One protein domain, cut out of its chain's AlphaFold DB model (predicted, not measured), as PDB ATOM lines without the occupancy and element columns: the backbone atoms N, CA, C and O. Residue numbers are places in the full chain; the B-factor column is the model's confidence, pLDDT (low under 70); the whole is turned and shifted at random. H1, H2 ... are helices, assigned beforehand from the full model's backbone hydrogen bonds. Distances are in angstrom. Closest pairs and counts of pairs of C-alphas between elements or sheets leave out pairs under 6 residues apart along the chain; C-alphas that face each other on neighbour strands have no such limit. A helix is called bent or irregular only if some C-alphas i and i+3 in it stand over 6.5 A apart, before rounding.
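What this domain is: This is residues 235 to 270 and 283 to 315 of the 325 residues of the protein "Nsp1-like region" of Fasciola hepatica (UniProt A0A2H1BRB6). Two long, separate helices, H1 and then H2, run in opposite directions along nearly parallel lines, shifted lengthwise, with an empty gap between them. Their 69 printed residues make a flat, extended, all-helix arrangement with no named strand. The radius of gyration of the C-alphas is 20.0 A, and the spans are 63 by 40 by 11 A.

How they stand to each other: Look first at H1, residues 235 to 270, then at H2, residues 283 to 315: they are apart, with no C-alpha of one within 8 A of the other. Both stand free. In H2 every O i to N i+4 pair is within hydrogen-bond range; in H1, 30 of 32 are.

Where its parts are: Find C-alpha 235 at (-42.706, 44.483, 15.002); from there H1 runs 53.4 A to C-alpha 270. H1 is neither bent nor irregular, but only just: C-alphas 263 and 266 are 6.3 A apart. H2 runs 47.6 A from C-alpha 283 at (13.334, 22.461, 33.156) to C-alpha 315 at (-24.354, 51.360, 36.585).

The domain as a whole: The C-alphas farthest apart, those of Asp 235 and Phe 283, are 62.9 A apart. Residues 271 to 282 are not printed, and C-alphas 270 and 283 are 19.3 A apart across this cut. Mean pLDDT of the printed part is 94.9; no printed residue is under 70.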
ATOM      1  N   ASP A 235     -43.522  44.364  13.785       94.44
ATOM      2  CA  ASP A 235     -42.706  44.483  15.002       94.44
ATOM      3  C   ASP A 235     -42.412  43.100  15.606       94.44
ATOM      4  O   ASP A 235     -41.281  42.803  15.999       94.44
ATOM      5  N   LEU A 236     -43.423  42.220  15.660       94.81
ATOM      6  CA  LEU A 236     -43.254  40.849  16.135       94.81
ATOM      7  C   LEU A 236     -42.386  40.023  15.185       94.81
ATOM      8  O   LEU A 236     -41.464  39.373  15.664       94.81
ATOM      9  N   ILE A 237     -42.651  40.039  13.875       93.88
ATOM     10  CA  ILE A 237     -41.873  39.312  12.858       93.88
ATOM     11  C   ILE A 237     -40.407  39.749  12.914       93.88
ATOM     12  O   ILE A 237     -39.527  38.896  12.983       93.88
ATOM     13  N   SER A 238     -40.155  41.057  12.989       94.12
ATOM     14  CA  SER A 238     -38.814  41.623  13.153       94.12
ATOM     15  C   SER A 238     -38.142  41.112  14.428       94.12
ATOM     16  O   SER A 238     -36.999  40.667  14.388       94.12
ATOM     17  N   LYS A 239     -38.857  41.110  15.562       97.12
ATOM     18  CA  LYS A 239     -38.334  40.604  16.838       97.12
ATOM     19  C   LYS A 239     -38.040  39.097  16.797       97.12
ATOM     20  O   LYS A 239     -37.007  38.682  17.301       97.12
ATOM     21  N   TRP A 240     -38.920  38.283  16.209       96.81
ATOM     22  CA  TRP A 240     -38.694  36.839  16.044       96.81
ATOM     23  C   TRP A 240     -37.539  36.543  15.076       96.81
ATOM     24  O   TRP A 240     -36.827  35.571  15.290       96.81
ATOM     25  N   ALA A 241     -37.324  37.375  14.051       94.50
ATOM     26  CA  ALA A 241     -36.180  37.246  13.149       94.50
ATOM     27  C   ALA A 241     -34.848  37.552  13.857       94.50
ATOM     28  O   ALA A 241     -33.908  36.779  13.714       94.50
ATOM     29  N   TRP A 242     -34.783  38.619  14.663       95.69
ATOM     30  CA  TRP A 242     -33.598  38.929  15.480       95.69
ATOM     31  C   TRP A 242     -33.307  37.861  16.542       95.69
ATOM     32  O   TRP A 242     -32.157  37.481  16.712       95.69
ATOM     33  N   GLU A 243     -34.337  37.358  17.228       95.06
ATOM     34  CA  GLU A 243     -34.215  36.261  18.202       95.06
ATOM     35  C   GLU A 243     -33.657  34.980  17.555       95.06
ATOM     36  O   GLU A 243     -32.837  34.291  18.152       95.06
ATOM     37  N   LEU A 244     -34.088  34.663  16.330       95.69
ATOM     38  CA  LEU A 244     -33.660  33.454  15.626       95.69
ATOM     39  C   LEU A 244     -32.235  33.589  15.054       95.69
ATOM     40  O   LEU A 244     -31.482  32.625  15.104       95.69
ATOM     41  N   ASP A 245     -31.842  34.780  14.590       93.81
ATOM     42  CA  ASP A 245     -30.461  35.085  14.178       93.81
ATOM     43  C   ASP A 245     -29.479  35.021  15.369       93.81
ATOM     44  O   ASP A 245     -28.416  34.412  15.257       93.81
ATOM     45  N   ASP A 246     -29.862  35.550  16.541       94.56
ATOM     46  CA  ASP A 246     -29.072  35.443  17.780       94.56
ATOM     47  C   ASP A 246     -28.911  33.975  18.222       94.56
ATOM     48  O   ASP A 246     -27.802  33.532  18.526       94.56
ATOM     49  N   GLN A 247     -29.984  33.176  18.158       94.56
ATOM     50  CA  GLN A 247     -29.927  31.738  18.446       94.56
ATOM     51  C   GLN A 247     -29.039  30.968  17.449       94.56
ATOM     52  O   GLN A 247     -28.222  30.158  17.885       94.56
ATOM     53  N   GLU A 248     -29.109  31.247  16.139       93.75
ATOM     54  CA  GLU A 248     -28.203  30.639  15.146       93.75
ATOM     55  C   GLU A 248     -26.727  31.029  15.382       93.75
ATOM     56  O   GLU A 248     -25.827  30.197  15.213       93.75
ATOM     57  N   GLN A 249     -26.452  32.263  15.826       94.25
ATOM     58  CA  GLN A 249     -25.102  32.693  16.210       94.25
ATOM     59  C   GLN A 249     -24.603  31.993  17.488       94.25
ATOM     60  O   GLN A 249     -23.437  31.590  17.548       94.25
ATOM     61  N   LEU A 250     -25.462  31.805  18.494       94.75
ATOM     62  CA  LEU A 250     -25.121  31.098  19.734       94.75
ATOM     63  C   LEU A 250     -24.854  29.603  19.491       94.75
ATOM     64  O   LEU A 250     -23.831  29.096  19.958       94.75
ATOM     65  N   ASP A 251     -25.693  28.922  18.703       95.50
ATOM     66  CA  ASP A 251     -25.497  27.518  18.302       95.50
ATOM     67  C   ASP A 251     -24.166  27.321  17.553       95.50
ATOM     68  O   ASP A 251     -23.427  26.361  17.806       95.50
ATOM     69  N   LEU A 252     -23.812  28.257  16.662       96.62
ATOM     70  CA  LEU A 252     -22.528  28.249  15.958       96.62
ATOM     71  C   LEU A 252     -21.342  28.375  16.928       96.62
ATOM     72  O   LEU A 252     -20.337  27.675  16.762       96.62
ATOM     73  N   ILE A 253     -21.452  29.239  17.942       96.75
ATOM     74  CA  ILE A 253     -20.413  29.438  18.960       96.75
ATOM     75  C   ILE A 253     -20.290  28.209  19.876       96.75
ATOM     76  O   ILE A 253     -19.163  27.761  20.103       96.75
ATOM     77  N   GLU A 254     -21.394  27.612  20.357       95.19
ATOM     78  CA  GLU A 254     -21.329  26.368  21.151       95.19
ATOM     79  C   GLU A 254     -20.672  25.251  20.332       95.19
ATOM     80  O   GLU A 254     -19.742  24.595  20.807       95.19
ATOM     81  N   ASN A 255     -21.097  25.057  19.078       95.88
ATOM     82  CA  ASN A 255     -20.545  24.005  18.233       95.88
ATOM     83  C   ASN A 255     -19.033  24.184  17.995       95.88
ATOM     84  O   ASN A 255     -18.289  23.206  18.081       95.88
ATOM     85  N   GLN A 256     -18.553  25.415  17.777       97.88
ATOM     86  CA  GLN A 256     -17.114  25.691  17.661       97.88
ATOM     87  C   GLN A 256     -16.353  25.409  18.967       97.88
ATOM     88  O   GLN A 256     -15.298  24.774  18.933       97.88
ATOM     89  N   GLN A 257     -16.883  25.817  20.126       97.12
ATOM     90  CA  GLN A 257     -16.262  25.519  21.427       97.12
ATOM     91  C   GLN A 257     -16.171  24.006  21.680       97.12
ATOM     92  O   GLN A 257     -15.141  23.504  22.128       97.12
ATOM     93  N   LYS A 258     -17.226  23.270  21.332       97.00
ATOM     94  CA  LYS A 258     -17.354  21.812  21.463       97.00
ATOM     95  C   LYS A 258     -16.425  21.049  20.519       97.00
ATOM     96  O   LYS A 258     -15.844  20.038  20.916       97.00
ATOM     97  N   GLU A 259     -16.234  21.533  19.293       95.56
ATOM     98  CA  GLU A 259     -15.236  20.998  18.361       95.56
ATOM     99  C   GLU A 259     -13.811  21.198  18.905       95.56
ATOM    100  O   GLU A 259     -13.042  20.237  18.985       95.56
ATOM    101  N   LEU A 260     -13.488  22.405  19.383       96.56
ATOM    102  CA  LEU A 260     -12.196  22.712  20.007       96.56
ATOM    103  C   LEU A 260     -11.936  21.876  21.271       96.56
ATOM    104  O   LEU A 260     -10.827  21.376  21.455       96.56
ATOM    105  N   GLU A 261     -12.943  21.656  22.121       95.62
ATOM    106  CA  GLU A 261     -12.819  20.805  23.311       95.62
ATOM    107  C   GLU A 261     -12.549  19.334  22.934       95.62
ATOM    108  O   GLU A 261     -11.711  18.663  23.547       95.62
ATOM    109  N   ASN A 262     -13.214  18.831  21.889       96.06
ATOM    110  CA  ASN A 262     -13.009  17.477  21.370       96.06
ATOM    111  C   ASN A 262     -11.641  17.296  20.694       96.06
ATOM    112  O   ASN A 262     -11.069  16.211  20.788       96.06
ATOM    113  N   LEU A 263     -11.085  18.343  20.078       95.94
ATOM    114  CA  LEU A 263      -9.708  18.365  19.567       95.94
ATOM    115  C   LEU A 263      -8.672  18.438  20.704       95.94
ATOM    116  O   LEU A 263      -7.635  17.775  20.648       95.94
ATOM    117  N   LEU A 264      -8.953  19.204  21.763       94.94
ATOM    118  CA  LEU A 264      -8.039  19.400  22.890       94.94
ATOM    119  C   LEU A 264      -7.907  18.151  23.779       94.94
ATOM    120  O   LEU A 264      -6.821  17.887  24.298       94.94
ATOM    121  N   LYS A 265      -8.977  17.360  23.948       95.25
ATOM    122  CA  LYS A 265      -8.985  16.145  24.791       95.25
ATOM    123  C   LYS A 265      -7.893  15.120  24.402       95.25
ATOM    124  O   LYS A 265      -7.093  14.789  25.281       95.25
ATOM    125  N   PRO A 266      -7.773  14.651  23.139       93.75
ATOM    126  CA  PRO A 266      -6.681  13.768  22.720       93.75
ATOM    127  C   PRO A 266      -5.291  14.389  22.886       93.75
ATOM    128  O   PRO A 266      -4.384  13.713  23.368       93.75
ATOM    129  N   LEU A 267      -5.124  15.673  22.546       92.69
ATOM    130  CA  LEU A 267      -3.842  16.377  22.684       92.69
ATOM    131  C   LEU A 267      -3.389  16.440  24.148       92.69
ATOM    132  O   LEU A 267      -2.228  16.163  24.440       92.69
ATOM    133  N   LYS A 268      -4.309  16.728  25.077       89.00
ATOM    134  CA  LYS A 268      -4.042  16.713  26.520       89.00
ATOM    135  C   LYS A 268      -3.702  15.309  27.029       89.00
ATOM    136  O   LYS A 268      -2.819  15.175  27.867       89.00
ATOM    137  N   SER A 269      -4.358  14.269  26.509       91.62
ATOM    138  CA  SER A 269      -4.019  12.881  26.847       91.62
ATOM    139  C   SER A 269      -2.604  12.520  26.388       91.62
ATOM    140  O   SER A 269      -1.822  12.016  27.184       91.62
ATOM    141  N   ALA A 270      -2.250  12.841  25.139       91.25
ATOM    142  CA  ALA A 270      -0.918  12.578  24.596       91.25
ATOM    143  C   ALA A 270       0.177  13.367  25.338       91.25
ATOM    144  O   ALA A 270       1.212  12.803  25.676       91.25
ATOM    145  N   PHE A 283      13.779  21.796  31.931       89.31
ATOM    146  CA  PHE A 283      13.334  22.461  33.156       89.31
ATOM    147  C   PHE A 283      13.470  23.992  33.077       89.31
ATOM    148  O   PHE A 283      12.551  24.708  33.466       89.31
ATOM    149  N   GLU A 284      14.576  24.513  32.531       92.06
ATOM    150  CA  GLU A 284      14.745  25.960  32.301       92.06
ATOM    151  C   GLU A 284      13.713  26.509  31.301       92.06
ATOM    152  O   GLU A 284      13.154  27.590  31.499       92.06
ATOM    153  N   ARG A 285      13.417  25.741  30.242       92.50
ATOM    154  CA  ARG A 285      12.361  26.049  29.266       92.50
ATOM    155  C   ARG A 285      10.974  26.053  29.912       92.50
ATOM    156  O   ARG A 285      10.209  26.984  29.675       92.50
ATOM    157  N   GLU A 286      10.665  25.046  30.722       91.31
ATOM    158  CA  GLU A 286       9.388  24.944  31.430       91.31
ATOM    159  C   GLU A 286       9.200  26.113  32.404       91.31
ATOM    160  O   GLU A 286       8.176  26.789  32.363       91.31
ATOM    161  N   ALA A 287      10.221  26.447  33.202       92.75
ATOM    162  CA  ALA A 287      10.183  27.601  34.100       92.75
ATOM    163  C   ALA A 287       9.916  28.927  33.357       92.75
ATOM    164  O   ALA A 287       9.187  29.787  33.858       92.75
ATOM    165  N   MET A 288      10.451  29.084  32.139       95.75
ATOM    166  CA  MET A 288      10.174  30.241  31.284       95.75
ATOM    167  C   MET A 288       8.719  30.267  30.787       95.75
ATOM    168  O   MET A 288       8.091  31.325  30.822       95.75
ATOM    169  N   PHE A 289       8.158  29.128  30.364       94.81
ATOM    170  CA  PHE A 289       6.750  29.051  29.959       94.81
ATOM    171  C   PHE A 289       5.789  29.281  31.132       94.81
ATOM    172  O   PHE A 289       4.816  30.016  30.974       94.81
ATOM    173  N   GLN A 290       6.092  28.753  32.321       96.00
ATOM    174  CA  GLN A 290       5.321  29.010  33.542       96.00
ATOM    175  C   GLN A 290       5.332  30.502  33.919       96.00
ATOM    176  O   GLN A 290       4.291  31.063  34.252       96.00
ATOM    177  N   MET A 291       6.475  31.190  33.787       96.69
ATOM    178  CA  MET A 291       6.548  32.643  33.990       96.69
ATOM    179  C   MET A 291       5.649  33.412  33.005       96.69
ATOM    180  O   MET A 291       4.945  34.328  33.421       96.69
ATOM    181  N   VAL A 292       5.631  33.029  31.723       97.06
ATOM    182  CA  VAL A 292       4.744  33.643  30.715       97.06
ATOM    183  C   VAL A 292       3.267  33.368  31.031       97.06
ATOM    184  O   VAL A 292       2.461  34.292  30.983       97.06
ATOM    185  N   SER A 293       2.927  32.137  31.423       96.56
ATOM    186  CA  SER A 293       1.571  31.736  31.832       96.56
ATOM    187  C   SER A 293       1.063  32.525  33.047       96.56
ATOM    188  O   SER A 293      -0.103  32.910  33.095       96.56
ATOM    189  N   ASN A 294       1.937  32.823  34.014       96.88
ATOM    190  CA  ASN A 294       1.584  33.645  35.174       96.88
ATOM    191  C   ASN A 294       1.307  35.107  34.784       96.88
ATOM    192  O   ASN A 294       0.335  35.687  35.260       96.88
ATOM    193  N   VAL A 295       2.114  35.691  33.890       97.00
ATOM    194  CA  VAL A 295       1.912  37.071  33.404       97.00
ATOM    195  C   VAL A 295       0.625  37.197  32.577       97.00
ATOM    196  O   VAL A 295      -0.070  38.206  32.683       97.00
ATOM    197  N   ASP A 296       0.270  36.174  31.794       97.44
ATOM    198  CA  ASP A 296      -1.009  36.120  31.073       97.44
ATOM    199  C   ASP A 296      -2.206  36.062  32.041       97.44
ATOM    200  O   ASP A 296      -3.166  36.820  31.895       97.44
ATOM    201  N   LEU A 297      -2.108  35.256  33.108       97.56
ATOM    202  CA  LEU A 297      -3.120  35.183  34.167       97.56
ATOM    203  C   LEU A 297      -3.289  36.524  34.912       97.56
ATOM    204  O   LEU A 297      -4.417  36.963  35.149       97.56
ATOM    205  N   GLU A 298      -2.185  37.197  35.254       97.94
ATOM    206  CA  GLU A 298      -2.196  38.530  35.876       97.94
ATOM    207  C   GLU A 298      -2.849  39.580  34.961       97.94
ATOM    208  O   GLU A 298      -3.665  40.386  35.422       97.94
ATOM    209  N   LEU A 299      -2.550  39.547  33.658       97.25
ATOM    210  CA  LEU A 299      -3.149  40.440  32.664       97.25
ATOM    211  C   LEU A 299      -4.647  40.154  32.459       97.25
ATOM    212  O   LEU A 299      -5.441  41.094  32.376       97.25
ATOM    213  N   GLY A 300      -5.049  38.882  32.437       97.44
ATOM    214  CA  GLY A 300      -6.450  38.463  32.373       97.44
ATOM    215  C   GLY A 300      -7.254  38.934  33.588       97.44
ATOM    216  O   GLY A 300      -8.346  39.487  33.432       97.44
ATOM    217  N   GLN A 301      -6.693  38.813  34.796       97.31
ATOM    218  CA  GLN A 301      -7.315  39.341  36.012       97.31
ATOM    219  C   GLN A 301      -7.397  40.876  35.995       97.31
ATOM    220  O   GLN A 301      -8.416  41.438  36.396       97.31
ATOM    221  N   LEU A 302      -6.370  41.574  35.494       97.75
ATOM    222  CA  LEU A 302      -6.415  43.028  35.324       97.75
ATOM    223  C   LEU A 302      -7.517  43.454  34.339       97.75
ATOM    224  O   LEU A 302      -8.245  44.406  34.619       97.75
ATOM    225  N   LEU A 303      -7.683  42.736  33.223       96.88
ATOM    226  CA  LEU A 303      -8.758  42.980  32.257       96.88
ATOM    227  C   LEU A 303     -10.144  42.775  32.894       96.88
ATOM    228  O   LEU A 303     -11.027  43.614  32.716       96.88
ATOM    229  N   ALA A 304     -10.319  41.706  33.678       96.88
ATOM    230  CA  ALA A 304     -11.553  41.447  34.418       96.88
ATOM    231  C   ALA A 304     -11.868  42.575  35.418       96.88
ATOM    232  O   ALA A 304     -12.986  43.087  35.425       96.88
ATOM    233  N   ASN A 305     -10.870  43.034  36.183       96.69
ATOM    234  CA  ASN A 305     -11.012  44.147  37.128       96.69
ATOM    235  C   ASN A 305     -11.387  45.467  36.420       96.69
ATOM    236  O   ASN A 305     -12.198  46.241  36.930       96.69
ATOM    237  N   LEU A 306     -10.815  45.738  35.240       96.44
ATOM    238  CA  LEU A 306     -11.149  46.916  34.428       96.44
ATOM    239  C   LEU A 306     -12.568  46.833  33.850       96.44
ATOM    240  O   LEU A 306     -13.279  47.837  33.828       96.44
ATOM    241  N   HIS A 307     -13.002  45.646  33.421       96.19
ATOM    242  CA  HIS A 307     -14.368  45.412  32.958       96.19
ATOM    243  C   HIS A 307     -15.384  45.563  34.102       96.19
ATOM    244  O   HIS A 307     -16.400  46.233  33.921       96.19
ATOM    245  N   GLU A 308     -15.085  45.046  35.298       96.56
ATOM    246  CA  GLU A 308     -15.913  45.265  36.488       96.56
ATOM    247  C   GLU A 308     -15.991  46.759  36.842       96.56
ATOM    248  O   GLU A 308     -17.085  47.291  37.024       96.56
ATOM    249  N   MET A 309     -14.862  47.479  36.841       96.06
ATOM    250  CA  MET A 309     -14.840  48.928  37.067       96.06
ATOM    251  C   MET A 309     -15.681  49.689  36.029       96.06
ATOM    252  O   MET A 309     -16.402  50.621  36.388       96.06
ATOM    253  N   ALA A 310     -15.648  49.281  34.758       92.44
ATOM    254  CA  ALA A 310     -16.493  49.854  33.713       92.44
ATOM    255  C   ALA A 310     -17.989  49.566  33.945       92.44
ATOM    256  O   ALA A 310     -18.817  50.454  33.739       92.44
ATOM    257  N   GLN A 311     -18.353  48.377  34.439       93.06
ATOM    258  CA  GLN A 311     -19.733  48.050  34.820       93.06
ATOM    259  C   GLN A 311     -20.201  48.818  36.067       93.06
ATOM    260  O   GLN A 311     -21.314  49.349  36.075       93.06
ATOM    261  N   GLN A 312     -19.357  48.947  37.096       92.44
ATOM    262  CA  GLN A 312     -19.622  49.788  38.271       92.44
ATOM    263  C   GLN A 312     -19.810  51.260  37.858       92.44
ATOM    264  O   GLN A 312     -20.761  51.917  38.283       92.44
ATOM    265  N   MET A 313     -18.964  51.770  36.957       90.12
ATOM    266  CA  MET A 313     -19.081  53.126  36.419       90.12
ATOM    267  C   MET A 313     -20.382  53.301  35.623       90.12
ATOM    268  O   MET A 313     -21.157  54.208  35.924       90.12
ATOM    269  N   ASN A 314     -20.676  52.410  34.673       88.50
ATOM    270  CA  ASN A 314     -21.877  52.490  33.841       88.50
ATOM    271  C   ASN A 314     -23.172  52.373  34.668       88.50
ATOM    272  O   ASN A 314     -24.116  53.133  34.459       88.50
ATOM    273  N   SER A 315     -23.211  51.486  35.666       87.88
ATOM    274  CA  SER A 315     -24.354  51.360  36.585       87.88
ATOM    275  C   SER A 315     -24.502  52.560  37.531       87.88
ATOM    276  O   SER A 315     -25.630  52.940  37.847       87.88
TER     277      SER A 315